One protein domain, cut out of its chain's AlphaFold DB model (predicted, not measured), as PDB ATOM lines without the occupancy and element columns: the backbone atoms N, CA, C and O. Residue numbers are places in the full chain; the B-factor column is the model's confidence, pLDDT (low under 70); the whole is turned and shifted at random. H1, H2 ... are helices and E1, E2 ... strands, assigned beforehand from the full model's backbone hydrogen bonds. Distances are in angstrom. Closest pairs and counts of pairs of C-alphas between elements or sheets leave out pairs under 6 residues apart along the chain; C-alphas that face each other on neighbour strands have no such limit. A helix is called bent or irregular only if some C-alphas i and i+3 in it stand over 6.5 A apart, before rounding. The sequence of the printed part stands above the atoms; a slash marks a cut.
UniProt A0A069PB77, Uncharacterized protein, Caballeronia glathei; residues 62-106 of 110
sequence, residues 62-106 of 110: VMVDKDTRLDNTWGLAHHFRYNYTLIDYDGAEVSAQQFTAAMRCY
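AT A GLANCE: This is residues 62 to 106 of the 110 residues of an uncharacterized protein of Caballeronia glathei (UniProt A0A069PB77). A long two-stranded hairpin, E1 and E2, makes the length of this domain, and a short helix, H1, stands free across a gap on the E2 side, joined to the hairpin by a loop from the end of E2. The picture is open: the hairpin's tip, residues 75 to 80, sticks out at one end, while residues 62 to 63 fold back beside residues 69 to 70 of E1 near the other. The printed part has 45 residues with two named strands and one named helix, in the order E1, E2, H1; the sheet has the order E1 - E2 and is antiparallel, and the class is mixed, helices and strands. The whole is only just loose, close to compact, with a radius of gyration of the C-alphas of 11.7 A and spans of 33 by 23 by 17 A.

IN THESE COORDINATES: Strand E1 holds residues 68 to 76 and is 23.4 A long from first to last C-alpha, beginning at C-alpha 68 at (174.817, 204.603, 98.978). Strand E2 holds residues 79 to 86 and is 22.5 A long, beginning at C-alpha 79 at (177.322, 190.072, 114.331). Helix H1 holds residues 96 to 102, measures 9.9 A from first to last C-alpha and ends at C-alpha 102 at (164.429, 200.554, 107.089).

HOW THE PARTS SIT: E1 and E2 are a hairpin of antiparallel neighbour strands, with an angle of 162 degrees between their directions. The C-alphas of Thr 68 and Leu 86 face each other at 4.9 A, and those of Gly 75 and Phe 80 at 4.4 A. N 71 and O 83 are within hydrogen-bond range at 2.9 A, and so are N 81 and O 74 at 2.8 A. E1 bends by 58 degrees at residue 71. Residues 62 to 63 form a short antiparallel pairing with residues 69 to 70 of E1. E1 and H1 are apart. In H1 every O i to N i+4 pair is within hydrogen-bond range, and the helix is not bent.

THE WHOLE: The two C-alphas farthest apart are those of Ala 77 and Ala 92, 33.4 A, and the C-alphas of Val 62 and Tyr 106, the first and last printed residues, are 21.5 A apart. Residues 95 to 106, of which 96 to 102 belong to H1, stand free, as do residues 75 to 80. The printed part has no cut. The link from E1 to E2, with 2 residues, is tight, and that from E2 to H1, with 9 residues, is short. The mean pLDDT of the printed part is 83.9, and residues 105 to 106 are under 70, where the model's confidence is low.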
ATOM      1  N   VAL A  62     182.757 200.463  97.779       80.62
ATOM      2  CA  VAL A  62     181.839 199.773  96.864       80.62
ATOM      3  C   VAL A  62     180.522 200.534  96.818       80.62
ATOM      4  O   VAL A  62     179.882 200.740  97.846       80.62
ATOM      5  N   MET A  63     180.097 200.939  95.625       82.62
ATOM      6  CA  MET A  63     178.757 201.488  95.419       82.62
ATOM      7  C   MET A  63     177.731 200.358  95.493       82.62
ATOM      8  O   MET A  63     177.831 199.398  94.728       82.62
ATOM      9  N   VAL A  64     176.776 200.452  96.419       82.62
ATOM     10  CA  VAL A  64     175.703 199.452  96.561       82.62
ATOM     11  C   VAL A  64     174.492 199.852  95.727       82.62
ATOM     12  O   VAL A  64     173.889 199.009  95.065       82.62
ATOM     13  N   ASP A  65     174.192 201.147  95.693       84.56
ATOM     14  CA  ASP A  65     173.227 201.757  94.788       84.56
ATOM     15  C   ASP A  65     173.702 203.167  94.382       84.56
ATOM     16  O   ASP A  65     174.851 203.535  94.625       84.56
ATOM     17  N   LYS A  66     172.846 203.943  93.707       87.19
ATOM     18  CA  LYS A  66     173.181 205.295  93.227       87.19
ATOM     19  C   LYS A  66     173.466 206.304  94.350       87.19
ATOM     20  O   LYS A  66     174.201 207.254  94.123       87.19
ATOM     21  N   ASP A  67     172.907 206.073  95.530       87.50
ATOM     22  CA  ASP A  67     172.873 206.994  96.661       87.50
ATOM     23  C   ASP A  67     173.775 206.526  97.815       87.50
ATOM     24  O   ASP A  67     174.147 207.330  98.675       87.50
ATOM     25  N   THR A  68     174.119 205.233  97.855       87.44
ATOM     26  CA  THR A  68     174.817 204.603  98.978       87.44
ATOM     27  C   THR A  68     176.164 203.994  98.586       87.44
ATOM     28  O   THR A  68     176.302 203.169  97.676       87.44
ATOM     29  N   ARG A  69     177.188 204.371  99.355       89.19
ATOM     30  CA  ARG A  69     178.534 203.803  99.289       89.19
ATOM     31  C   ARG A  69     178.796 202.975 100.533       89.19
ATOM     32  O   ARG A  69     178.699 203.490 101.644       89.19
ATOM     33  N   LEU A  70     179.156 201.711 100.364       86.25
ATOM     34  CA  LEU A  70     179.663 200.876 101.445       86.25
ATOM     35  C   LEU A  70     181.144 201.200 101.666       86.25
ATOM     36  O   LEU A  70     181.977 200.945 100.796       86.25
ATOM     37  N   ASP A  71     181.461 201.754 102.835       85.19
ATOM     38  CA  ASP A  71     182.830 202.151 103.182       85.19
ATOM     39  C   ASP A  71     183.606 200.994 103.807       85.19
ATOM     40  O   ASP A  71     184.778 200.778 103.511       85.19
ATOM     41  N   ASN A  72     182.968 200.248 104.712       82.50
ATOM     42  CA  ASN A  72     183.540 199.032 105.272       82.50
ATOM     43  C   ASN A  72     182.471 198.122 105.882       82.50
ATOM     44  O   ASN A  72     181.366 198.539 106.235       82.50
ATOM     45  N   THR A  73     182.856 196.860 106.028       83.56
ATOM     46  CA  THR A  73     182.109 195.828 106.741       83.56
ATOM     47  C   THR A  73     183.042 195.182 107.750       83.56
ATOM     48  O   THR A  73     184.197 194.902 107.425       83.56
ATOM     49  N   TRP A  74     182.550 194.924 108.957       80.31
ATOM     50  CA  TRP A  74     183.258 194.106 109.934       80.31
ATOM     51  C   TRP A  74     182.305 193.134 110.618       80.31
ATOM     52  O   TRP A  74     181.122 193.427 110.802       80.31
ATOM     53  N   GLY A  75     182.835 191.963 110.960       81.88
ATOM     54  CA  GLY A  75     182.122 190.907 111.663       81.88
ATOM     55  C   GLY A  75     182.817 190.565 112.976       81.88
ATOM     56  O   GLY A  75     184.047 190.554 113.029       81.88
ATOM     57  N   LEU A  76     182.042 190.307 114.028       83.44
ATOM     58  CA  LEU A  76     182.524 189.783 115.307       83.44
ATOM     59  C   LEU A  76     181.417 188.967 115.977       83.44
ATOM     60  O   LEU A  76     180.297 189.461 116.092       83.44
ATOM     61  N   ALA A  77     181.730 187.756 116.447       80.06
ATOM     62  CA  ALA A  77     180.815 186.906 117.221       80.06
ATOM     63  C   ALA A  77     179.402 186.803 116.600       80.06
ATOM     64  O   ALA A  77     178.405 187.147 117.229       80.06
ATOM     65  N   HIS A  78     179.324 186.397 115.328       79.06
ATOM     66  CA  HIS A  78     178.085 186.300 114.530       79.06
ATOM     67  C   HIS A  78     177.308 187.612 114.302       79.06
ATOM     68  O   HIS A  78     176.211 187.590 113.743       79.06
ATOM     69  N   HIS A  79     177.873 188.763 114.661       76.62
ATOM     70  CA  HIS A  79     177.322 190.072 114.331       76.62
ATOM     71  C   HIS A  79     178.102 190.717 113.194       76.62
ATOM     72  O   HIS A  79     179.327 190.779 113.237       76.62
ATOM     73  N   PHE A  80     177.386 191.260 112.213       79.69
ATOM     74  CA  PHE A  80     177.962 192.072 111.145       79.69
ATOM     75  C   PHE A  80     177.543 193.529 111.324       79.69
ATOM     76  O   PHE A  80     176.364 193.823 111.532       79.69
ATOM     77  N   ARG A  81     178.502 194.451 111.219       83.06
ATOM     78  CA  ARG A  81     178.235 195.883 111.081       83.06
ATOM     79  C   ARG A  81     178.729 196.353 109.717       83.06
ATOM     80  O   ARG A  81     179.873 196.122 109.331       83.06
ATOM     81  N   TYR A  82     177.848 197.082 109.051       83.62
ATOM     82  CA  TYR A  82     178.081 197.738 107.775       83.62
ATOM     83  C   TYR A  82     178.087 199.247 108.004       83.62
ATOM     84  O   TYR A  82     177.183 199.770 108.659       83.62
ATOM     85  N   ASN A  83     179.104 199.935 107.495       85.56
ATOM     86  CA  ASN A  83     179.203 201.389 107.548       85.56
ATOM     87  C   ASN A  83     179.008 201.954 106.137       85.56
ATOM     88  O   ASN A  83     179.757 201.598 105.224       85.56
ATOM     89  N   TYR A  84     178.005 202.819 105.983       86.94
ATOM     90  CA  TYR A  84     177.622 203.424 104.711       86.94
ATOM     91  C   TYR A  84     177.793 204.942 104.739       86.94
ATOM     92  O   TYR A  84     177.466 205.582 105.740       86.94
ATOM     93  N   THR A  85     178.203 205.504 103.605       88.69
ATOM     94  CA  THR A  85     178.106 206.934 103.302       88.69
ATOM     95  C   THR A  85     176.943 207.155 102.337       88.69
ATOM     96  O   THR A  85     176.856 206.488 101.304       88.69
ATOM     97  N   LEU A  86     176.066 208.103 102.670       90.50
ATOM     98  CA  LEU A  86     175.034 208.627 101.773       90.50
ATOM     99  C   LEU A  86     175.652 209.773 100.968       90.50
ATOM    100  O   LEU A  86     176.159 210.719 101.564       90.50
ATOM    101  N   ILE A  87     175.687 209.654  99.641       89.38
ATOM    102  CA  ILE A  87     176.492 210.553  98.794       89.38
ATOM    103  C   ILE A  87     175.775 211.877  98.520       89.38
ATOM    104  O   ILE A  87     176.412 212.926  98.546       89.38
ATOM    105  N   ASP A  88     174.459 211.823  98.314       90.25
ATOM    106  CA  ASP A  88     173.652 212.953  97.832       90.25
ATOM    107  C   ASP A  88     172.691 213.519  98.895       90.25
ATOM    108  O   ASP A  88     171.694 214.150  98.552       90.25
ATOM    109  N   TYR A  89     172.959 213.281 100.185       87.75
ATOM    110  CA  TYR A  89     172.076 213.685 101.286       87.75
ATOM    111  C   TYR A  89     172.828 214.491 102.342       87.75
ATOM    112  O   TYR A  89     173.938 214.122 102.741       87.75
ATOM    113  N   ASP A  90     172.199 215.550 102.850       87.75
ATOM    114  CA  ASP A  90     172.690 216.256 104.032       87.75
ATOM    115  C   ASP A  90     172.274 215.524 105.320       87.75
ATOM    116  O   ASP A  90     171.221 214.884 105.404       87.75
ATOM    117  N   GLY A  91     173.089 215.636 106.371       84.25
ATOM    118  CA  GLY A  91     172.793 215.017 107.664       84.25
ATOM    119  C   GLY A  91     171.458 215.466 108.276       84.25
ATOM    120  O   GLY A  91     170.844 214.693 109.011       84.25
ATOM    121  N   ALA A  92     170.982 216.675 107.960       88.06
ATOM    122  CA  ALA A  92     169.687 217.185 108.413       88.06
ATOM    123  C   ALA A  92     168.486 216.553 107.685       88.06
ATOM    124  O   ALA A  92     167.371 216.570 108.210       88.06
ATOM    125  N   GLU A  93     168.698 215.983 106.498       87.50
ATOM    126  CA  GLU A  93     167.652 215.365 105.674       87.50
ATOM    127  C   GLU A  93     167.402 213.901 106.062       87.50
ATOM    128  O   GLU A  93     166.390 213.306 105.685       87.50
ATOM    129  N   VAL A  94     168.306 213.314 106.853       86.81
ATOM    130  CA  VAL A  94     168.293 211.892 107.192       86.81
ATOM    131  C   VAL A  94     167.878 211.685 108.645       86.81
ATOM    132  O   VAL A  94     168.606 211.974 109.593       86.81
ATOM    133  N   SER A  95     166.707 211.077 108.846       89.94
ATOM    134  CA  SER A  95     166.305 210.594 110.168       89.94
ATOM    135  C   SER A  95     167.017 209.282 110.495       89.94
ATOM    136  O   SER A  95     166.678 208.227 109.955       89.94
ATOM    137  N   ALA A  96     167.953 209.314 111.449       82.75
ATOM    138  CA  ALA A  96     168.671 208.120 111.905       82.75
ATOM    139  C   ALA A  96     167.727 206.991 112.361       82.75
ATOM    140  O   ALA A  96     167.998 205.806 112.152       82.75
ATOM    141  N   GLN A  97     166.595 207.351 112.968       87.19
ATOM    142  CA  GLN A  97     165.639 206.391 113.512       87.19
ATOM    143  C   GLN A  97     164.858 205.678 112.401       87.19
ATOM    144  O   GLN A  97     164.726 204.454 112.436       87.19
ATOM    145  N   GLN A  98     164.410 206.420 111.383       86.00
ATOM    146  CA  GLN A  98     163.748 205.841 110.211       86.00
ATOM    147  C   GLN A  98     164.726 205.013 109.376       86.00
ATOM    148  O   GLN A  98     164.399 203.896 108.979       86.00
ATOM    149  N   PHE A  99     165.949 205.514 109.185       83.75
ATOM    150  CA  PHE A  99     166.995 204.810 108.449       83.75
ATOM    151  C   PHE A  99     167.344 203.469 109.109       83.75
ATOM    152  O   PHE A  99     167.353 202.433 108.453       83.75
ATOM    153  N   THR A 100     167.524 203.455 110.434       81.62
ATOM    154  CA  THR A 100     167.789 202.218 111.190       81.62
ATOM    155  C   THR A 100     166.640 201.216 111.073       81.62
ATOM    156  O   THR A 100     166.878 200.013 110.969       81.62
ATOM    157  N   ALA A 101     165.391 201.690 111.088       84.62
ATOM    158  CA  ALA A 101     164.227 200.824 110.930       84.62
ATOM    159  C   ALA A 101     164.152 200.210 109.523       84.62
ATOM    160  O   ALA A 101     163.870 199.019 109.403       84.62
ATOM    161  N   ALA A 102     164.440 200.998 108.483       83.69
ATOM    162  CA  ALA A 102     164.429 200.554 107.089       83.69
ATOM    163  C   ALA A 102     165.588 199.597 106.754       83.69
ATOM    164  O   ALA A 102     165.408 198.661 105.982       83.69
ATOM    165  N   MET A 103     166.754 199.800 107.374       79.81
ATOM    166  CA  MET A 103     167.968 198.999 107.164       79.81
ATOM    167  C   MET A 103     168.017 197.714 108.004       79.81
ATOM    168  O   MET A 103     169.035 197.018 108.022       79.81
ATOM    169  N   ARG A 104     166.943 197.371 108.729       77.19
ATOM    170  CA  ARG A 104     166.884 196.098 109.457       77.19
ATOM    171  C   ARG A 104     166.987 194.933 108.479       77.19
ATOM    172  O   ARG A 104     166.250 194.846 107.503       77.19
ATOM    173  N   CYS A 105     167.889 194.006 108.785       69.31
ATOM    174  CA  CYS A 105     168.054 192.799 107.995       69.31
ATOM    175  C   CYS A 105     166.768 191.956 108.037       69.31
ATOM    176  O   CYS A 105     166.239 191.675 109.112       69.31
ATOM    177  N   TYR A 106     166.285 191.526 106.869       68.75
ATOM    178  CA  TYR A 106     165.108 190.659 106.739       68.75
ATOM    179  C   TYR A 106     165.400 189.177 107.013       68.75
ATOM    180  O   TYR A 106     164.500 188.344 106.890       68.75
TER     181      TYR A 106